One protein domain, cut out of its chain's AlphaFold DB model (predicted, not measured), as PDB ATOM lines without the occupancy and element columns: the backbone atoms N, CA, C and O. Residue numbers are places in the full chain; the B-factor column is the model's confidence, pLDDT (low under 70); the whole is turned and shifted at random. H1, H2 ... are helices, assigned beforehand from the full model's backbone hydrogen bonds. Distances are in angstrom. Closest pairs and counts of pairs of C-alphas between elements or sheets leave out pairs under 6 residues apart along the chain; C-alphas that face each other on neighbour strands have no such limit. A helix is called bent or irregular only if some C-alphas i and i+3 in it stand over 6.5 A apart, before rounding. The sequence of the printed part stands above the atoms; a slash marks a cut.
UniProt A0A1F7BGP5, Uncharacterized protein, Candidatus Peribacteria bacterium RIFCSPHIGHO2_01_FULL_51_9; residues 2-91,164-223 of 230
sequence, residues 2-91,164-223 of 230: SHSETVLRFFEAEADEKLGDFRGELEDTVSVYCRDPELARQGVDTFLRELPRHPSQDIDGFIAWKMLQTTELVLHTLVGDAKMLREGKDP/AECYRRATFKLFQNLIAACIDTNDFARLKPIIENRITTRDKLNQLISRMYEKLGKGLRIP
ATOM      1  N   SER A   2      12.516 -24.656  23.528       79.62
ATOM      2  CA  SER A   2      11.880 -25.931  23.910       79.62
ATOM      3  C   SER A   2      12.371 -27.044  22.989       79.62
ATOM      4  O   SER A   2      12.393 -26.839  21.772       79.62
ATOM      5  N   HIS A   3      12.735 -28.202  23.538       88.62
ATOM      6  CA  HIS A   3      13.018 -29.388  22.729       88.62
ATOM      7  C   HIS A   3      11.746 -29.918  22.056       88.62
ATOM      8  O   HIS A   3      10.624 -29.620  22.476       88.62
ATOM      9  N   SER A   4      11.930 -30.692  20.985       92.75
ATOM     10  CA  SER A   4      10.843 -31.447  20.367       92.75
ATOM     11  C   SER A   4      10.448 -32.636  21.244       92.75
ATOM     12  O   SER A   4      11.253 -33.155  22.018       92.75
ATOM     13  N   GLU A   5       9.215 -33.111  21.088       91.38
ATOM     14  CA  GLU A   5       8.686 -34.229  21.874       91.38
ATOM     15  C   GLU A   5       9.525 -35.509  21.735       91.38
ATOM     16  O   GLU A   5       9.781 -36.193  22.719       91.38
ATOM     17  N   THR A   6      10.021 -35.811  20.533       93.94
ATOM     18  CA  THR A   6      10.882 -36.981  20.289       93.94
ATOM     19  C   THR A   6      12.171 -36.932  21.110       93.94
ATOM     20  O   THR A   6      12.603 -37.954  21.632       93.94
ATOM     21  N   VAL A   7      12.768 -35.747  21.247       93.25
ATOM     22  CA  VAL A   7      13.998 -35.555  22.027       93.25
ATOM     23  C   VAL A   7      13.711 -35.671  23.523       93.25
ATOM     24  O   VAL A   7      14.467 -36.317  24.240       93.25
ATOM     25  N   LEU A   8      12.588 -35.119  23.988       92.88
ATOM     26  CA  LEU A   8      12.173 -35.252  25.386       92.88
ATOM     27  C   LEU A   8      11.918 -36.713  25.770       92.88
ATOM     28  O   LEU A   8      12.392 -37.146  26.813       92.88
ATOM     29  N   ARG A   9      11.251 -37.491  24.908       93.94
ATOM     30  CA  ARG A   9      11.043 -38.932  25.135       93.94
ATOM     31  C   ARG A   9      12.355 -39.714  25.183       93.94
ATOM     32  O   ARG A   9      12.463 -40.664  25.945       93.94
ATOM     33  N   PHE A  10      13.347 -39.317  24.386       95.88
ATOM     34  CA  PHE A  10      14.682 -39.908  24.458       95.88
ATOM     35  C   PHE A  10      15.347 -39.624  25.813       95.88
ATOM     36  O   PHE A  10      15.815 -40.554  26.462       95.88
ATOM     37  N   PHE A  11      15.329 -38.370  26.281       95.81
ATOM     38  CA  PHE A  11      15.872 -38.030  27.601       95.81
ATOM     39  C   PHE A  11      15.146 -38.750  28.735       95.81
ATOM     40  O   PHE A  11      15.774 -39.185  29.695       95.81
ATOM     41  N   GLU A  12      13.829 -38.885  28.611       93.88
ATOM     42  CA  GLU A  12      12.996 -39.580  29.579       93.88
ATOM     43  C   GLU A  12      13.340 -41.072  29.681       93.88
ATOM     44  O   GLU A  12      13.436 -41.584  30.797       93.88
ATOM     45  N   ALA A  13      13.556 -41.739  28.542       95.50
ATOM     46  CA  ALA A  13      13.933 -43.150  28.483       95.50
ATOM     47  C   ALA A  13      15.345 -43.397  29.036       95.50
ATOM     48  O   ALA A  13      15.545 -44.319  29.821       95.50
ATOM     49  N   GLU A  14      16.310 -42.540  28.692       95.38
ATOM     50  CA  GLU A  14      17.668 -42.622  29.245       95.38
ATOM     51  C   GLU A  14      17.658 -42.404  30.769       95.38
ATOM     52  O   GLU A  14      18.376 -43.067  31.516       95.38
ATOM     53  N   ALA A  15      16.810 -41.489  31.254       95.00
ATOM     54  CA  ALA A  15      16.632 -41.270  32.684       95.00
ATOM     55  C   ALA A  15      16.026 -42.492  33.393       95.00
ATOM     56  O   ALA A  15      16.449 -42.784  34.509       95.00
ATOM     57  N   ASP A  16      15.083 -43.210  32.767       94.25
ATOM     58  CA  ASP A  16      14.553 -44.474  33.310       94.25
ATOM     59  C   ASP A  16      15.635 -45.545  33.399       94.25
ATOM     60  O   ASP A  16      15.783 -46.185  34.439       94.25
ATOM     61  N   GLU A  17      16.432 -45.705  32.342       95.00
ATOM     62  CA  GLU A  17      17.538 -46.663  32.338       95.00
ATOM     63  C   GLU A  17      18.543 -46.359  33.456       95.00
ATOM     64  O   GLU A  17      19.001 -47.268  34.149       95.00
ATOM     65  N   LYS A  18      18.862 -45.077  33.678       93.56
ATOM     66  CA  LYS A  18      19.770 -44.659  34.758       93.56
ATOM     67  C   LYS A  18      19.176 -44.773  36.151       93.56
ATOM     68  O   LYS A  18      19.946 -44.909  37.097       93.56
ATOM     69  N   LEU A  19      17.858 -44.675  36.290       92.19
ATOM     70  CA  LEU A  19      17.196 -44.814  37.582       92.19
ATOM     71  C   LEU A  19      17.109 -46.263  38.047       92.19
ATOM     72  O   LEU A  19      17.123 -46.486  39.254       92.19
ATOM     73  N   GLY A  20      17.026 -47.227  37.127       92.62
ATOM     74  CA  GLY A  20      16.904 -48.638  37.491       92.62
ATOM     75  C   GLY A  20      15.732 -48.880  38.451       92.62
ATOM     76  O   GLY A  20      14.643 -48.339  38.253       92.62
ATOM     77  N   ASP A  21      15.964 -49.658  39.512       92.56
ATOM     78  CA  ASP A  21      14.978 -49.920  40.571       92.56
ATOM     79  C   ASP A  21      15.129 -48.978  41.780       92.56
ATOM     80  O   ASP A  21      15.104 -49.380  42.942       92.56
ATOM     81  N   PHE A  22      15.259 -47.678  41.513       94.81
ATOM     82  CA  PHE A  22      15.367 -46.662  42.562       94.81
ATOM     83  C   PHE A  22      14.245 -46.738  43.611       94.81
ATOM     84  O   PHE A  22      14.443 -46.390  44.775       94.81
ATOM     85  N   ARG A  23      13.038 -47.157  43.204       92.81
ATOM     86  CA  ARG A  23      11.911 -47.299  44.128       92.81
ATOM     87  C   ARG A  23      12.155 -48.433  45.122       92.81
ATOM     88  O   ARG A  23      12.013 -48.174  46.316       92.81
ATOM     89  N   GLY A  24      12.502 -49.629  44.642       90.06
ATOM     90  CA  GLY A  24      12.813 -50.769  45.502       90.06
ATOM     91  C   GLY A  24      13.956 -50.441  46.458       90.06
ATOM     92  O   GLY A  24      13.804 -50.577  47.667       90.06
ATOM     93  N   GLU A  25      15.041 -49.853  45.950       92.56
ATOM     94  CA  GLU A  25      16.190 -49.450  46.773       92.56
ATOM     95  C   GLU A  25      15.829 -48.419  47.859       92.56
ATOM     96  O   GLU A  25      16.336 -48.481  48.984       92.56
ATOM     97  N   LEU A  26      14.944 -47.462  47.553       92.88
ATOM     98  CA  LEU A  26      14.466 -46.480  48.528       92.88
ATOM     99  C   LEU A  26      13.576 -47.131  49.600       92.88
ATOM    100  O   LEU A  26      13.720 -46.816  50.784       92.88
ATOM    101  N   GLU A  27      12.664 -48.019  49.202       89.62
ATOM    102  CA  GLU A  27      11.783 -48.765  50.113       89.62
ATOM    103  C   GLU A  27      12.593 -49.698  51.033       89.62
ATOM    104  O   GLU A  27      12.364 -49.709  52.250       89.62
ATOM    105  N   ASP A  28      13.605 -50.380  50.493       85.50
ATOM    106  CA  ASP A  28      14.562 -51.195  51.246       85.50
ATOM    107  C   ASP A  28      15.391 -50.337  52.198       85.50
ATOM    108  O   ASP A  28      15.573 -50.689  53.363       85.50
ATOM    109  N   THR A  29      15.841 -49.160  51.753       86.56
ATOM    110  CA  THR A  29      16.616 -48.258  52.612       86.56
ATOM    111  C   THR A  29      15.810 -47.801  53.822       86.56
ATOM    112  O   THR A  29      16.331 -47.748  54.938       86.56
ATOM    113  N   VAL A  30      14.522 -47.519  53.638       85.25
ATOM    114  CA  VAL A  30      13.631 -47.193  54.755       85.25
ATOM    115  C   VAL A  30      13.385 -48.416  55.642       85.25
ATOM    116  O   VAL A  30      13.434 -48.308  56.867       85.25
ATOM    117  N   SER A  31      13.124 -49.580  55.056       78.62
ATOM    118  CA  SER A  31      12.704 -50.768  55.809       78.62
ATOM    119  C   SER A  31      13.850 -51.455  56.548       78.62
ATOM    120  O   SER A  31      13.631 -51.987  57.632       78.62
ATOM    121  N   VAL A  32      15.061 -51.421  55.997       77.25
ATOM    122  CA  VAL A  32      16.247 -52.084  56.547       77.25
ATOM    123  C   VAL A  32      17.102 -51.083  57.312       77.25
ATOM    124  O   VAL A  32      17.306 -51.228  58.514       77.25
ATOM    125  N   TYR A  33      17.569 -50.027  56.642       75.81
ATOM    126  CA  TYR A  33      18.564 -49.135  57.235       75.81
ATOM    127  C   TYR A  33      17.949 -48.143  58.205       75.81
ATOM    128  O   TYR A  33      18.519 -47.921  59.265       75.81
ATOM    129  N   CYS A  34      16.789 -47.556  57.910       73.94
ATOM    130  CA  CYS A  34      16.205 -46.619  58.867       73.94
ATOM    131  C   CYS A  34      15.724 -47.324  60.144       73.94
ATOM    132  O   CYS A  34      15.676 -46.672  61.179       73.94
ATOM    133  N   ARG A  35      15.342 -48.611  60.107       69.88
ATOM    134  CA  ARG A  35      14.803 -49.325  61.287       69.88
ATOM    135  C   ARG A  35      15.865 -49.709  62.310       69.88
ATOM    136  O   ARG A  35      15.533 -49.841  63.484       69.88
ATOM    137  N   ASP A  36      17.109 -49.837  61.872       69.69
ATOM    138  CA  ASP A  36      18.237 -50.204  62.715       69.69
ATOM    139  C   ASP A  36      19.137 -48.977  62.971       69.69
ATOM    140  O   ASP A  36      19.752 -48.459  62.035       69.69
ATOM    141  N   PRO A  37      19.247 -48.485  64.222       65.31
ATOM    142  CA  PRO A  37      20.094 -47.341  64.557       65.31
ATOM    143  C   PRO A  37      21.571 -47.507  64.171       65.31
ATOM    144  O   PRO A  37      22.226 -46.511  63.843       65.31
ATOM    145  N   GLU A  38      22.104 -48.730  64.207       69.69
ATOM    146  CA  GLU A  38      23.506 -49.021  63.898       69.69
ATOM    147  C   GLU A  38      23.756 -48.965  62.388       69.69
ATOM    148  O   GLU A  38      24.754 -48.395  61.931       69.69
ATOM    149  N   LEU A  39      22.811 -49.477  61.599       70.31
ATOM    150  CA  LEU A  39      22.921 -49.516  60.141       70.31
ATOM    151  C   LEU A  39      22.466 -48.211  59.471       70.31
ATOM    152  O   LEU A  39      22.958 -47.875  58.388       70.31
ATOM    153  N   ALA A  40      21.585 -47.440  60.116       69.25
ATOM    154  CA  ALA A  40      21.000 -46.212  59.578       69.25
ATOM    155  C   ALA A  40      22.052 -45.229  59.081       69.25
ATOM    156  O   ALA A  40      21.904 -44.644  58.010       69.25
ATOM    157  N   ARG A  41      23.139 -45.034  59.835       69.81
ATOM    158  CA  ARG A  41      24.154 -44.045  59.462       69.81
ATOM    159  C   ARG A  41      24.871 -44.441  58.175       69.81
ATOM    160  O   ARG A  41      24.966 -43.626  57.264       69.81
ATOM    161  N   GLN A  42      25.366 -45.673  58.090       75.69
ATOM    162  CA  GLN A  42      26.157 -46.111  56.944       75.69
ATOM    163  C   GLN A  42      25.285 -46.395  55.718       75.69
ATOM    164  O   GLN A  42      25.656 -45.985  54.619       75.69
ATOM    165  N   GLY A  43      24.128 -47.035  55.899       77.25
ATOM    166  CA  GLY A  43      23.204 -47.361  54.813       77.25
ATOM    167  C   GLY A  43      22.617 -46.113  54.157       77.25
ATOM    168  O   GLY A  43      22.774 -45.922  52.952       77.25
ATOM    169  N   VAL A  44      22.047 -45.197  54.953       81.06
ATOM    170  CA  VAL A  44      21.449 -43.951  54.432       81.06
ATOM    171  C   VAL A  44      22.504 -43.060  53.780       81.06
ATOM    172  O   VAL A  44      22.276 -42.538  52.691       81.06
ATOM    173  N   ASP A  45      23.678 -42.890  54.399       82.19
ATOM    174  CA  ASP A  45      24.729 -42.044  53.820       82.19
ATOM    175  C   ASP A  45      25.334 -42.663  52.546       82.19
ATOM    176  O   ASP A  45      25.841 -41.931  51.696       82.19
ATOM    177  N   THR A  46      25.331 -43.991  52.395       85.19
ATOM    178  CA  THR A  46      25.787 -44.667  51.162       85.19
ATOM    179  C   THR A  46      24.767 -44.489  50.047       85.19
ATOM    180  O   THR A  46      25.124 -43.944  49.005       85.19
ATOM    181  N   PHE A  47      23.494 -44.784  50.312       88.81
ATOM    182  CA  PHE A  47      22.404 -44.559  49.361       88.81
ATOM    183  C   PHE A  47      22.372 -43.109  48.845       88.81
ATOM    184  O   PHE A  47      22.333 -42.860  47.643       88.81
ATOM    185  N   LEU A  48      22.484 -42.123  49.745       87.94
ATOM    186  CA  LEU A  48      22.494 -40.703  49.369       87.94
ATOM    187  C   LEU A  48      23.718 -40.292  48.530       87.94
ATOM    188  O   LEU A  48      23.633 -39.334  47.758       87.94
ATOM    189  N   ARG A  49      24.858 -40.973  48.685       87.25
ATOM    190  CA  ARG A  49      26.068 -40.718  47.884       87.25
ATOM    191  C   ARG A  49      25.984 -41.335  46.493       87.25
ATOM    192  O   ARG A  49      26.580 -40.790  45.569       87.25
ATOM    193  N   GLU A  50      25.253 -42.433  46.359       90.19
ATOM    194  CA  GLU A  50      25.128 -43.210  45.122       90.19
ATOM    195  C   GLU A  50      23.913 -42.805  44.277       90.19
ATOM    196  O   GLU A  50      23.657 -43.408  43.238       90.19
ATOM    197  N   LEU A  51      23.200 -41.740  44.669       91.44
ATOM    198  CA  LEU A  51      22.054 -41.236  43.915       91.44
ATOM    199  C   LEU A  51      22.412 -40.998  42.436       91.44
ATOM    200  O   LEU A  51      23.414 -40.329  42.146       91.44
ATOM    201  N   PRO A  52      21.569 -41.461  41.497       92.06
ATOM    202  CA  PRO A  52      21.883 -41.426  40.080       92.06
ATOM    203  C   PRO A  52      22.060 -39.991  39.576       92.06
ATOM    204  O   PRO A  52      21.315 -39.064  39.928       92.06
ATOM    205  N   ARG A  53      23.077 -39.817  38.730       91.62
ATOM    206  CA  ARG A  53      23.484 -38.552  38.111       91.62
ATOM    207  C   ARG A  53      23.821 -38.765  36.649       91.62
ATOM    208  O   ARG A  53      24.278 -39.841  36.263       91.62
ATOM    209  N   HIS A  54      23.665 -37.714  35.851       93.62
ATOM    210  CA  HIS A  54      24.041 -37.753  34.444       93.62
ATOM    211  C   HIS A  54      24.818 -36.495  34.000       93.62
ATOM    212  O   HIS A  54      24.497 -35.395  34.443       93.62
ATOM    213  N   PRO A  55      25.835 -36.610  33.117       92.62
ATOM    214  CA  PRO A  55      26.579 -35.445  32.620       92.62
ATOM    215  C   PRO A  55      25.741 -34.478  31.769       92.62
ATOM    216  O   PRO A  55      25.987 -33.274  31.771       92.62
ATOM    217  N   SER A  56      24.761 -34.998  31.022       94.62
ATOM    218  CA  SER A  56      23.781 -34.165  30.307       94.62
ATOM    219  C   SER A  56      22.779 -33.576  31.294       94.62
ATOM    220  O   SER A  56      22.087 -34.333  31.975       94.62
ATOM    221  N   GLN A  57      22.676 -32.246  31.318       93.44
ATOM    222  CA  GLN A  57      21.769 -31.521  32.208       93.44
ATOM    223  C   GLN A  57      20.304 -31.878  31.958       93.44
ATOM    224  O   GLN A  57      19.556 -32.021  32.918       93.44
ATOM    225  N   ASP A  58      19.898 -32.066  30.699       94.31
ATOM    226  CA  ASP A  58      18.517 -32.433  30.375       94.31
ATOM    227  C   ASP A  58      18.149 -33.781  30.998       94.31
ATOM    228  O   ASP A  58      17.174 -33.873  31.742       94.31
ATOM    229  N   ILE A  59      18.982 -34.804  30.777       95.88
ATOM    230  CA  ILE A  59      18.776 -36.147  31.339       95.88
ATOM    231  C   ILE A  59      18.864 -36.106  32.870       95.88
ATOM    232  O   ILE A  59      18.018 -36.691  33.538       95.88
ATOM    233  N   ASP A  60      19.824 -35.376  33.447       95.50
ATOM    234  CA  ASP A  60      19.946 -35.251  34.908       95.50
ATOM    235  C   ASP A  60      18.732 -34.557  35.541       95.50
ATOM    236  O   ASP A  60      18.308 -34.923  36.639       95.50
ATOM    237  N   GLY A  61      18.126 -33.604  34.831       95.25
ATOM    238  CA  GLY A  61      16.863 -32.992  35.227       95.25
ATOM    239  C   GLY A  61      15.704 -33.984  35.211       95.25
ATOM    240  O   GLY A  61      14.885 -33.972  36.132       95.25
ATOM    241  N   PHE A  62      15.644 -34.876  34.218       96.38
ATOM    242  CA  PHE A  62      14.629 -35.935  34.164       96.38
ATOM    243  C   PHE A  62      14.829 -36.958  35.283       96.38
ATOM    244  O   PHE A  62      13.853 -37.327  35.937       96.38
ATOM    245  N   ILE A  63      16.078 -37.350  35.559       96.56
ATOM    246  CA  ILE A  63      16.427 -38.210  36.698       96.56
ATOM    247  C   ILE A  63      15.937 -37.561  37.997       96.56
ATOM    248  O   ILE A  63      15.161 -38.164  38.732       96.56
ATOM    249  N   ALA A  64      16.306 -36.302  38.255       95.62
ATOM    250  CA  ALA A  64      15.902 -35.578  39.461       95.62
ATOM    251  C   ALA A  64      14.379 -35.463  39.614       95.62
ATOM    252  O   ALA A  64      13.841 -35.602  40.715       95.62
ATOM    253  N   TRP A  65      13.680 -35.199  38.509       95.94
ATOM    254  CA  TRP A  65      12.228 -35.083  38.488       95.94
ATOM    255  C   TRP A  65      11.554 -36.407  38.845       95.94
ATOM    256  O   TRP A  65      10.718 -36.437  39.749       95.94
ATOM    257  N   LYS A  66      11.968 -37.506  38.211       95.50
ATOM    258  CA  LYS A  66      11.441 -38.844  38.492       95.50
ATOM    259  C   LYS A  66      11.762 -39.295  39.911       95.50
ATOM    260  O   LYS A  66      10.873 -39.777  40.603       95.50
ATOM    261  N   MET A  67      12.978 -39.041  40.398       95.81
ATOM    262  CA  MET A  67      13.332 -39.298  41.798       95.81
ATOM    263  C   MET A  67      12.391 -38.575  42.761       95.81
ATOM    264  O   MET A  67      11.915 -39.194  43.708       95.81
ATOM    265  N   LEU A  68      12.081 -37.291  42.532       94.88
ATOM    266  CA  LEU A  68      11.135 -36.546  43.377       94.88
ATOM    267  C   LEU A  68       9.728 -37.144  43.346       94.88
ATOM    268  O   LEU A  68       9.093 -37.234  44.394       94.88
ATOM    269  N   GLN A  69       9.247 -37.562  42.175       94.75
ATOM    270  CA  GLN A  69       7.937 -38.204  42.042       94.75
ATOM    271  C   GLN A  69       7.891 -39.548  42.779       94.75
ATOM    272  O   GLN A  69       6.968 -39.790  43.558       94.75
ATOM    273  N   THR A  70       8.908 -40.394  42.600       94.75
ATOM    274  CA  THR A  70       9.035 -41.670  43.318       94.75
ATOM    275  C   THR A  70       9.119 -41.445  44.824       94.75
ATOM    276  O   THR A  70       8.457 -42.129  45.597       94.75
ATOM    277  N   THR A  71       9.866 -40.429  45.247       93.81
ATOM    278  CA  THR A  71      10.009 -40.058  46.658       93.81
ATOM    279  C   THR A  71       8.679 -39.621  47.271       93.81
ATOM    280  O   THR A  71       8.357 -40.054  48.376       93.81
ATOM    281  N   GLU A  72       7.877 -38.808  46.568       93.50
ATOM    282  CA  GLU A  72       6.526 -38.435  47.022       93.50
ATOM    283  C   GLU A  72       5.648 -39.679  47.197       93.50
ATOM    284  O   GLU A  72       4.924 -39.779  48.192       93.50
ATOM    285  N   LEU A  73       5.726 -40.624  46.257       91.81
ATOM    286  CA  LEU A  73       4.939 -41.853  46.275       91.81
ATOM    287  C   LEU A  73       5.319 -42.756  47.453       91.81
ATOM    288  O   LEU A  73       4.441 -43.120  48.233       91.81
ATOM    289  N   VAL A  74       6.608 -43.048  47.641       91.12
ATOM    290  CA  VAL A  74       7.085 -43.867  48.769       91.12
ATOM    291  C   VAL A  74       6.738 -43.201  50.101       91.12
ATOM    292  O   VAL A  74       6.205 -43.845  51.002       91.12
ATOM    293  N   LEU A  75       6.940 -41.885  50.221       88.81
ATOM    294  CA  LEU A  75       6.559 -41.139  51.420       88.81
ATOM    295  C   LEU A  75       5.046 -41.197  51.683       88.81
ATOM    296  O   LEU A  75       4.617 -41.246  52.836       88.81
ATOM    297  N   HIS A  76       4.219 -41.172  50.636       87.06
ATOM    298  CA  HIS A  76       2.775 -41.322  50.778       87.06
ATOM    299  C   HIS A  76       2.408 -42.700  51.335       87.06
ATOM    300  O   HIS A  76       1.621 -42.753  52.282       87.06
ATOM    301  N   THR A  77       2.986 -43.770  50.785       83.88
ATOM    302  CA  THR A  77       2.778 -45.149  51.248       83.88
ATOM    303  C   THR A  77       3.184 -45.296  52.710       83.88
ATOM    304  O   THR A  77       2.359 -45.674  53.533       83.88
ATOM    305  N   LEU A  78       4.387 -44.842  53.075       79.25
ATOM    306  CA  LEU A  78       4.894 -44.916  54.450       79.25
ATOM    307  C   LEU A  78       3.995 -44.199  55.462       79.25
ATOM    308  O   LEU A  78       3.764 -44.699  56.561       79.25
ATOM    309  N   VAL A  79       3.479 -43.017  55.113       75.81
ATOM    310  CA  VAL A  79       2.547 -42.288  55.985       75.81
ATOM    311  C   VAL A  79       1.200 -43.010  56.085       75.81
ATOM    312  O   VAL A  79       0.586 -42.996  57.154       75.81
ATOM    313  N   GLY A  80       0.738 -43.633  54.996       69.50
ATOM    314  CA  GLY A  80      -0.455 -44.481  54.980       69.50
ATOM    315  C   GLY A  80      -0.313 -45.685  55.909       69.50
ATOM    316  O   GLY A  80      -1.152 -45.871  56.789       69.50
ATOM    317  N   ASP A  81       0.787 -46.423  55.794       66.62
ATOM    318  CA  ASP A  81       1.074 -47.605  56.612       66.62
ATOM    319  C   ASP A  81       1.239 -47.236  58.089       66.62
ATOM    320  O   ASP A  81       0.633 -47.851  58.963       66.62
ATOM    321  N   ALA A  82       1.958 -46.149  58.387       64.44
ATOM    322  CA  ALA A  82       2.084 -45.628  59.749       64.44
ATOM    323  C   ALA A  82       0.739 -45.166  60.337       64.44
ATOM    324  O   ALA A  82       0.545 -45.166  61.554       64.44
ATOM    325  N   LYS A  83      -0.203 -44.718  59.501       58.69
ATOM    326  CA  LYS A  83      -1.568 -44.410  59.940       58.69
ATOM    327  C   LYS A  83      -2.359 -45.692  60.213       58.69
ATOM    328  O   LYS A  83      -3.001 -45.761  61.253       58.69
ATOM    329  N   MET A  84      -2.280 -46.698  59.340       48.34
ATOM    330  CA  MET A  84      -2.951 -47.991  59.542       48.34
ATOM    331  C   MET A  84      -2.460 -48.693  60.813       48.34
ATOM    332  O   MET A  84      -3.285 -49.095  61.631       48.34
ATOM    333  N   LEU A  85      -1.146 -48.703  61.055       51.53
ATOM    334  CA  LEU A  85      -0.548 -49.241  62.282       51.53
ATOM    335  C   LEU A  85      -1.029 -48.506  63.544       51.53
ATOM    336  O   LEU A  85      -1.347 -49.150  64.539       51.53
ATOM    337  N   ARG A  86      -1.158 -47.169  63.503       55.56
ATOM    338  CA  ARG A  86      -1.736 -46.380  64.613       55.56
ATOM    339  C   ARG A  86      -3.216 -46.676  64.859       55.56
ATOM    340  O   ARG A  86      -3.682 -46.523  65.980       55.56
ATOM    341  N   GLU A  87      -3.948 -47.077  63.826       48.97
ATOM    342  CA  GLU A  87      -5.359 -47.471  63.911       48.97
ATOM    343  C   GLU A  87      -5.549 -48.968  64.233       48.97
ATOM    344  O   GLU A  87      -6.684 -49.445  64.224       48.97
ATOM    345  N   GLY A  88      -4.469 -49.720  64.497       37.88
ATOM    346  CA  GLY A  88      -4.526 -51.158  64.789       37.88
ATOM    347  C   GLY A  88      -4.868 -52.035  63.579       37.88
ATOM    348  O   GLY A  88      -5.345 -53.155  63.747       37.88
ATOM    349  N   LYS A  89      -4.663 -51.533  62.356       39.22
ATOM    350  CA  LYS A  89      -4.872 -52.268  61.102       39.22
ATOM    351  C   LYS A  89      -3.513 -52.640  60.520       39.22
ATOM    352  O   LYS A  89      -2.700 -51.758  60.248       39.22
ATOM    353  N   ASP A  90      -3.267 -53.932  60.337       40.69
ATOM    354  CA  ASP A  90      -2.033 -54.423  59.721       40.69
ATOM    355  C   ASP A  90      -1.955 -53.960  58.244       40.69
ATOM    356  O   ASP A  90      -2.859 -54.281  57.463       40.69
ATOM    357  N   PRO A  91      -0.910 -53.213  57.832       41.22
ATOM    358  CA  PRO A  91      -0.723 -52.774  56.448       41.22
ATOM    359  C   PRO A  91      -0.621 -53.933  55.448       41.22
ATOM    360  O   PRO A  91      -1.019 -53.786  54.289       41.22
ATOM    361  N   ALA A 164      12.337 -46.161  67.810       66.50
ATOM    362  CA  ALA A 164      11.334 -45.427  67.044       66.50
ATOM    363  C   ALA A 164      11.773 -43.986  66.718       66.50
ATOM    364  O   ALA A 164      11.536 -43.485  65.614       66.50
ATOM    365  N   GLU A 165      12.449 -43.307  67.650       67.19
ATOM    366  CA  GLU A 165      13.007 -41.981  67.402       67.19
ATOM    367  C   GLU A 165      14.192 -42.028  66.424       67.19
ATOM    368  O   GLU A 165      14.274 -41.177  65.530       67.19
ATOM    369  N   CYS A 166      15.070 -43.027  66.538       67.06
ATOM    370  CA  CYS A 166      16.150 -43.294  65.585       67.06
ATOM    371  C   CYS A 166      15.602 -43.502  64.172       67.06
ATOM    372  O   CYS A 166      16.034 -42.808  63.247       67.06
ATOM    373  N   TYR A 167      14.584 -44.352  64.027       73.56
ATOM    374  CA  TYR A 167      13.896 -44.578  62.759       73.56
ATOM    375  C   TYR A 167      13.324 -43.296  62.168       73.56
ATOM    376  O   TYR A 167      13.549 -42.990  60.993       73.56
ATOM    377  N   ARG A 168      12.638 -42.489  62.983       73.25
ATOM    378  CA  ARG A 168      12.080 -41.210  62.535       73.25
ATOM    379  C   ARG A 168      13.174 -40.253  62.072       73.25
ATOM    380  O   ARG A 168      13.033 -39.643  61.015       73.25
ATOM    381  N   ARG A 169      14.253 -40.103  62.846       76.50
ATOM    382  CA  ARG A 169      15.373 -39.208  62.508       76.50
ATOM    383  C   ARG A 169      16.078 -39.664  61.230       76.50
ATOM    384  O   ARG A 169      16.345 -38.823  60.374       76.50
ATOM    385  N   ALA A 170      16.334 -40.962  61.080       77.12
ATOM    386  CA  ALA A 170      16.960 -41.538  59.892       77.12
ATOM    387  C   ALA A 170      16.080 -41.363  58.649       77.12
ATOM    388  O   ALA A 170      16.545 -40.846  57.636       77.12
ATOM    389  N   THR A 171      14.787 -41.677  58.761       82.38
ATOM    390  CA  THR A 171      13.802 -41.510  57.684       82.38
ATOM    391  C   THR A 171      13.667 -40.041  57.290       82.38
ATOM    392  O   THR A 171      13.764 -39.695  56.114       82.38
ATOM    393  N   PHE A 172      13.524 -39.138  58.264       83.06
ATOM    394  CA  PHE A 172      13.469 -37.699  58.002       83.06
ATOM    395  C   PHE A 172      14.734 -37.211  57.288       83.06
ATOM    396  O   PHE A 172      14.637 -36.515  56.279       83.06
ATOM    397  N   LYS A 173      15.916 -37.618  57.771       83.75
ATOM    398  CA  LYS A 173      17.206 -37.281  57.160       83.75
ATOM    399  C   LYS A 173      17.293 -37.805  55.725       83.75
ATOM    400  O   LYS A 173      17.704 -37.045  54.852       83.75
ATOM    401  N   LEU A 174      16.908 -39.053  55.468       88.88
ATOM    402  CA  LEU A 174      16.910 -39.658  54.135       88.88
ATOM    403  C   LEU A 174      16.073 -38.825  53.158       88.88
ATOM    404  O   LEU A 174      16.602 -38.311  52.174       88.88
ATOM    405  N   PHE A 175      14.791 -38.621  53.466       90.44
ATOM    406  CA  PHE A 175      13.875 -37.906  52.579       90.44
ATOM    407  C   PHE A 175      14.247 -36.428  52.409       90.44
ATOM    408  O   PHE A 175      14.196 -35.912  51.294       90.44
ATOM    409  N   GLN A 176      14.668 -35.745  53.476       88.25
ATOM    410  CA  GLN A 176      15.121 -34.355  53.389       88.25
ATOM    411  C   GLN A 176      16.334 -34.216  52.460       88.25
ATOM    412  O   GLN A 176      16.356 -33.328  51.606       88.25
ATOM    413  N   ASN A 177      17.339 -35.085  52.612       88.81
ATOM    414  CA  ASN A 177      18.543 -35.026  51.786       88.81
ATOM    415  C   ASN A 177      18.272 -35.444  50.340       88.81
ATOM    416  O   ASN A 177      18.847 -34.852  49.432       88.81
ATOM    417  N   LEU A 178      17.362 -36.391  50.107       92.44
ATOM    418  CA  LEU A 178      16.927 -36.776  48.764       92.44
ATOM    419  C   LEU A 178      16.249 -35.591  48.058       92.44
ATOM    420  O   LEU A 178      16.643 -35.222  46.950       92.44
ATOM    421  N   ILE A 179      15.307 -34.916  48.728       90.69
ATOM    422  CA  ILE A 179      14.663 -33.707  48.192       90.69
ATOM    423  C   ILE A 179      15.719 -32.644  47.870       90.69
ATOM    424  O   ILE A 179      15.715 -32.100  46.764       90.69
ATOM    425  N   ALA A 180      16.642 -32.373  48.798       89.38
ATOM    426  CA  ALA A 180      17.717 -31.404  48.600       89.38
ATOM    427  C   ALA A 180      18.623 -31.769  47.408       89.38
ATOM    428  O   ALA A 180      18.947 -30.902  46.594       89.38
ATOM    429  N   ALA A 181      18.981 -33.048  47.262       89.94
ATOM    430  CA  ALA A 181      19.816 -33.552  46.173       89.94
ATOM    431  C   ALA A 181      19.136 -33.461  44.798       89.94
ATOM    432  O   ALA A 181      19.817 -33.314  43.776       89.94
ATOM    433  N   CYS A 182      17.807 -33.550  44.751       89.75
ATOM    434  CA  CYS A 182      17.041 -33.421  43.516       89.75
ATOM    435  C   CYS A 182      16.815 -31.971  43.098       89.75
ATOM    436  O   CYS A 182      16.848 -31.683  41.906       89.75
ATOM    437  N   ILE A 183      16.571 -31.062  44.042       84.69
ATOM    438  CA  ILE A 183      16.288 -29.666  43.687       84.69
ATOM    439  C   ILE A 183      17.563 -28.871  43.446       84.69
ATOM    440  O   ILE A 183      17.569 -28.041  42.544       84.69
ATOM    441  N   ASP A 184      18.632 -29.172  44.187       75.88
ATOM    442  CA  ASP A 184      19.811 -28.317  44.320       75.88
ATOM    443  C   ASP A 184      19.417 -26.915  44.841       75.88
ATOM    444  O   ASP A 184      18.663 -26.163  44.219       75.88
ATOM    445  N   THR A 185      19.866 -26.559  46.050       66.56
ATOM    446  CA  THR A 185      19.354 -25.397  46.812       66.56
ATOM    447  C   THR A 185      19.533 -24.048  46.106       66.56
ATOM    448  O   THR A 185      18.876 -23.072  46.469       66.56
ATOM    449  N   ASN A 186      20.372 -23.991  45.072       69.00
ATOM    450  CA  ASN A 186      20.484 -22.845  44.179       69.00
ATOM    451  C   ASN A 186      19.394 -22.883  43.097       69.00
ATOM    452  O   ASN A 186      19.623 -23.321  41.974       69.00
ATOM    453  N   ASP A 187      18.214 -22.362  43.423       72.69
ATOM    454  CA  ASP A 187      17.192 -21.990  42.434       72.69
ATOM    455  C   ASP A 187      16.663 -23.127  41.538       72.69
ATOM    456  O   ASP A 187      16.318 -22.891  40.382       72.69
ATOM    457  N   PHE A 188      16.556 -24.358  42.051       83.81
ATOM    458  CA  PHE A 188      16.131 -25.516  41.252       83.81
ATOM    459  C   PHE A 188      17.100 -25.851  40.105       83.81
ATOM    460  O   PHE A 188      16.662 -26.336  39.060       83.81
ATOM    461  N   ALA A 189      18.406 -25.591  40.263       87.00
ATOM    462  CA  ALA A 189      19.394 -25.706  39.185       87.00
ATOM    463  C   ALA A 189      19.310 -27.040  38.426       87.00
ATOM    464  O   ALA A 189      19.294 -27.045  37.195       87.00
ATOM    465  N   ARG A 190      19.177 -28.158  39.150       91.62
ATOM    466  CA  ARG A 190      19.072 -29.497  38.553       91.62
ATOM    467  C   ARG A 190      17.767 -29.705  37.777       91.62
ATOM    468  O   ARG A 190      17.750 -30.384  36.762       91.62
ATOM    469  N   LEU A 191      16.675 -29.077  38.210       93.50
ATOM    470  CA  LEU A 191      15.344 -29.186  37.595       93.50
ATOM    471  C   LEU A 191      15.062 -28.096  36.559       93.50
ATOM    472  O   LEU A 191      13.997 -28.090  35.936       93.50
ATOM    473  N   LYS A 192      16.007 -27.178  36.341       92.88
ATOM    474  CA  LYS A 192      15.882 -26.086  35.375       92.88
ATOM    475  C   LYS A 192      15.494 -26.579  33.971       92.88
ATOM    476  O   LYS A 192      14.553 -26.005  33.421       92.88
ATOM    477  N   PRO A 193      16.080 -27.661  33.418       92.75
ATOM    478  CA  PRO A 193      15.681 -28.175  32.104       92.75
ATOM    479  C   PRO A 193      14.218 -28.628  32.050       92.75
ATOM    480  O   PRO A 193      13.531 -28.408  31.054       92.75
ATOM    481  N   ILE A 194      13.692 -29.190  33.139       94.75
ATOM    482  CA  ILE A 194      12.296 -29.648  33.232       94.75
ATOM    483  C   ILE A 194      11.327 -28.462  33.232       94.75
ATOM    484  O   ILE A 194      10.256 -28.520  32.618       94.75
ATOM    485  N   ILE A 195      11.721 -27.359  33.872       93.19
ATOM    486  CA  ILE A 195      10.961 -26.106  33.877       93.19
ATOM    487  C   ILE A 195      11.032 -25.428  32.501       93.19
ATOM    488  O   ILE A 195      10.005 -25.020  31.958       93.19
ATOM    489  N   GLU A 196      12.224 -25.321  31.910       92.44
ATOM    490  CA  GLU A 196      12.435 -24.668  30.609       92.44
ATOM    491  C   GLU A 196      11.711 -25.387  29.463       92.44
ATOM    492  O   GLU A 196      11.176 -24.731  28.563       92.44
ATOM    493  N   ASN A 197      11.618 -26.717  29.537       91.12
ATOM    494  CA  ASN A 197      10.853 -27.541  28.601       91.12
ATOM    495  C   ASN A 197       9.356 -27.647  28.947       91.12
ATOM    496  O   ASN A 197       8.624 -28.373  28.279       91.12
ATOM    497  N   ARG A 198       8.871 -26.901  29.953       90.88
ATOM    498  CA  ARG A 198       7.450 -26.818  30.352       90.88
ATOM    499  C   ARG A 198       6.811 -28.151  30.759       90.88
ATOM    500  O   ARG A 198       5.587 -28.271  30.737       90.88
ATOM    501  N   ILE A 199       7.614 -29.127  31.171       92.31
ATOM    502  CA  ILE A 199       7.126 -30.408  31.701       92.31
ATOM    503  C   ILE A 199       6.435 -30.172  33.049       92.31
ATOM    504  O   ILE A 199       5.373 -30.721  33.337       92.31
ATOM    505  N   THR A 200       7.005 -29.280  33.860       93.00
ATOM    506  CA  THR A 200       6.402 -28.791  35.098       93.00
ATOM    507  C   THR A 200       6.598 -27.283  35.235       93.00
ATOM    508  O   THR A 200       7.253 -26.642  34.413       93.00
ATOM    509  N   THR A 201       6.015 -26.702  36.278       92.00
ATOM    510  CA  THR A 201       6.244 -25.302  36.643       92.00
ATOM    511  C   THR A 201       6.914 -25.219  38.002       92.00
ATOM    512  O   THR A 201       6.788 -26.115  38.839       92.00
ATOM    513  N   ARG A 202       7.589 -24.097  38.246       90.56
ATOM    514  CA  ARG A 202       8.185 -23.805  39.549       90.56
ATOM    515  C   ARG A 202       7.152 -23.840  40.680       90.56
ATOM    516  O   ARG A 202       7.429 -24.392  41.737       90.56
ATOM    517  N   ASP A 203       5.944 -23.341  40.433       92.00
ATOM    518  CA  ASP A 203       4.861 -23.375  41.421       92.00
ATOM    519  C   ASP A 203       4.427 -24.804  41.752       92.00
ATOM    520  O   ASP A 203       4.264 -25.141  42.924       92.00
ATOM    521  N   LYS A 204       4.299 -25.675  40.742       92.12
ATOM    522  CA  LYS A 204       3.982 -27.095  40.956       92.12
ATOM    523  C   LYS A 204       5.084 -27.808  41.737       92.12
ATOM    524  O   LYS A 204       4.771 -28.603  42.619       92.12
ATOM    525  N   LEU A 205       6.352 -27.499  41.456       91.25
ATOM    526  CA  LEU A 205       7.496 -28.025  42.204       91.25
ATOM    527  C   LEU A 205       7.478 -27.569  43.665       91.25
ATOM    528  O   LEU A 205       7.594 -28.394  44.565       91.25
ATOM    529  N   ASN A 206       7.259 -26.278  43.911       90.44
ATOM    530  CA  ASN A 206       7.142 -25.740  45.265       90.44
ATOM    531  C   ASN A 206       5.997 -26.401  46.042       90.44
ATOM    532  O   ASN A 206       6.174 -26.765  47.204       90.44
ATOM    533  N   GLN A 207       4.835 -26.590  45.409       91.12
ATOM    534  CA  GLN A 207       3.701 -27.289  46.019       91.12
ATOM    535  C   GLN A 207       4.036 -28.749  46.336       91.12
ATOM    536  O   GLN A 207       3.756 -29.204  47.442       91.12
ATOM    537  N   LEU A 208       4.655 -29.471  45.399       91.25
ATOM    538  CA  LEU A 208       5.106 -30.852  45.584       91.25
ATOM    539  C   LEU A 208       6.054 -30.979  46.785       91.25
ATOM    540  O   LEU A 208       5.817 -31.771  47.695       91.25
ATOM    541  N   ILE A 209       7.090 -30.145  46.826       90.00
ATOM    542  CA  ILE A 209       8.084 -30.133  47.904       90.00
ATOM    543  C   ILE A 209       7.441 -29.777  49.241       90.00
ATOM    544  O   ILE A 209       7.707 -30.434  50.246       90.00
ATOM    545  N   SER A 210       6.553 -28.784  49.250       88.38
ATOM    546  CA  SER A 210       5.832 -28.384  50.463       88.38
ATOM    547  C   SER A 210       4.975 -29.532  51.004       88.38
ATOM    548  O   SER A 210       5.011 -29.795  52.204       88.38
ATOM    549  N   ARG A 211       4.268 -30.276  50.137       89.00
ATOM    550  CA  ARG A 211       3.497 -31.464  50.543       89.00
ATOM    551  C   ARG A 211       4.385 -32.563  51.119       89.00
ATOM    552  O   ARG A 211       4.001 -33.194  52.102       89.00
ATOM    553  N   MET A 212       5.558 -32.801  50.532       88.75
ATOM    554  CA  MET A 212       6.503 -33.790  51.061       88.75
ATOM    555  C   MET A 212       7.032 -33.374  52.437       88.75
ATOM    556  O   MET A 212       6.982 -34.175  53.366       88.75
ATOM    557  N   TYR A 213       7.442 -32.117  52.624       85.25
ATOM    558  CA  TYR A 213       7.861 -31.625  53.942       85.25
ATOM    559  C   TYR A 213       6.732 -31.650  54.976       85.25
ATOM    560  O   TYR A 213       6.971 -31.987  56.135       85.25
ATOM    561  N   GLU A 214       5.493 -31.360  54.575       84.00
ATOM    562  CA  GLU A 214       4.335 -31.492  55.458       84.00
ATOM    563  C   GLU A 214       4.114 -32.949  55.893       84.00
ATOM    564  O   GLU A 214       3.901 -33.210  57.079       84.00
ATOM    565  N   LYS A 215       4.220 -33.912  54.967       83.00
ATOM    566  CA  LYS A 215       4.143 -35.351  55.268       83.00
ATOM    567  C   LYS A 215       5.274 -35.810  56.189       83.00
ATOM    568  O   LYS A 215       5.009 -36.562  57.123       83.00
ATOM    569  N   LEU A 216       6.496 -35.320  55.982       78.75
ATOM    570  CA  LEU A 216       7.631 -35.603  56.864       78.75
ATOM    571  C   LEU A 216       7.420 -35.038  58.274       78.75
ATOM    572  O   LEU A 216       7.716 -35.717  59.253       78.75
ATOM    573  N   GLY A 217       6.894 -33.816  58.387       71.06
ATOM    574  CA  GLY A 217       6.688 -33.146  59.674       71.06
ATOM    575  C   GLY A 217       5.478 -33.655  60.466       71.06
ATOM    576  O   GLY A 217       5.559 -33.784  61.685       71.06
ATOM    577  N   LYS A 218       4.354 -33.941  59.797       69.06
ATOM    578  CA  LYS A 218       3.088 -34.338  60.444       69.06
ATOM    579  C   LYS A 218       2.809 -35.838  60.360       69.06
ATOM    580  O   LYS A 218       2.304 -36.422  61.311       69.06
ATOM    581  N   GLY A 219       3.113 -36.466  59.224       58.31
ATOM    582  CA  GLY A 219       2.759 -37.862  58.941       58.31
ATOM    583  C   GLY A 219       3.587 -38.874  59.731       58.31
ATOM    584  O   GLY A 219       3.030 -39.860  60.212       58.31
ATOM    585  N   LEU A 220       4.878 -38.585  59.926       61.03
ATOM    586  CA  LEU A 220       5.834 -39.402  60.694       61.03
ATOM    587  C   LEU A 220       5.933 -39.005  62.181       61.03
ATOM    588  O   LEU A 220       6.856 -39.427  62.879       61.03
ATOM    589  N   ARG A 221       5.014 -38.167  62.679       54.41
ATOM    590  CA  ARG A 221       4.941 -37.829  64.104       54.41
ATOM    591  C   ARG A 221       4.364 -39.029  64.865       54.41
ATOM    592  O   ARG A 221       3.253 -39.457  64.559       54.41
ATOM    593  N   ILE A 222       5.113 -39.579  65.819       47.19
ATOM    594  CA  ILE A 222       4.570 -40.515  66.815       47.19
ATOM    595  C   ILE A 222       3.643 -39.668  67.700       47.19
ATOM    596  O   ILE A 222       4.063 -38.565  68.059       47.19
ATOM    597  N   PRO A 223       2.387 -40.076  67.969       44.53
ATOM    598  CA  PRO A 223       1.596 -39.397  68.986       44.53
ATOM    599  C   PRO A 223       2.430 -39.398  70.261       44.53
ATOM    600  O   PRO A 223       2.906 -40.451  70.684       44.53
TER     601      PRO A 223
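This is residues 2 to 91 and 164 to 223 of the 230 residues of an uncharacterized protein of Candidatus Peribacteria bacterium RIFCSPHIGHO2_01_FULL_51_9 (UniProt A0A1F7BGP5). This is an elongated up-and-down bundle: H3, H5 and H7 lie side by side in a row with H5 in the middle, while H2 and the long H4 cover one face of that row. At one end of the bundle, H1 and H6 pack on the first part of H4, and H1 makes that end longer. The 150 printed residues include seven named helices, H1 to H7 in chain order, and no named strand; the class is all helix. The whole is compact, with a radius of gyration of the C-alphas of 16.2 A, and spans 51 by 29 by 29 A.

H4, residues 57 to 86, is the hub, touching five other helices. With its residues 64 to 71 alone it touches H5, residues 164 to 183, at a shallow tilt of 24 degrees, opposite ways; the closest C-alphas, of Ala 64 and Cys 182, are 4.7 A apart. With residues 72 to 83 alone it touches H7, residues 202 to 219, at a shallow tilt of 29 degrees, the same way, closest at C-alphas 79 and 219, 5.3 A. H5 and H7 touch at a shallow tilt of 6 degrees, opposite ways, closest at C-alphas 172 and 216, 6.3 A. H3, residues 37 to 49, touches H5 at 5 degrees, a shallow tilt, the same way, closest at C-alphas 37 and 166, 5.7 A. H2, residues 22 to 33, forms a helical hairpin with H3, closest at C-alphas 33 and 40, 4.5 A. H2 also touches H4 at a steep tilt of 45 degrees, closest at C-alphas 23 and 70, 6.4 A. H1, residues 5 to 19, touches residues 58 to 67 of H4 at a steep tilt of 56 degrees, closest at C-alphas 15 and 63, 5.1 A. H6, residues 189 to 196, is about perpendicular to H4 at 78 degrees and touches it, closest at C-alphas 191 and 61, 4.7 A. H1 and H6 are apart. Every O i to N i+4 pair is within hydrogen-bond range in H1, H2, H4, H5 and H7, but 7 of 9 are in H3 and 2 of 4 in H6.

H4 is 42.7 A long, from C-alpha 57 at (21.769, -31.521, 32.208) to C-alpha 86 at (-1.736, -46.380, 64.613). H5 measures 28.6 A, H7 24.6 A and H1 20.8 A. H1 begins at C-alpha 5, (8.686, -34.229, 21.874), and H7 ends at C-alpha 219, (2.759, -37.862, 58.941). H3 is irregular, but only just, with C-alphas 38 and 41 6.7 A apart; H6 is irregular, with C-alphas 190 and 193 7.4 A apart.

The two C-alphas farthest apart, of Ser 4 and Gly 88, are 51.0 A apart. Residues 92 to 163 are not printed, and C-alphas 91 and 164 are 17.7 A apart across this cut. Of the links that are printed whole, H3 to H4 is short and the others are tight. The mean pLDDT of the printed part is 83.0; 29 residues are under 70, among them residues 80 to 91 and 218 to 223.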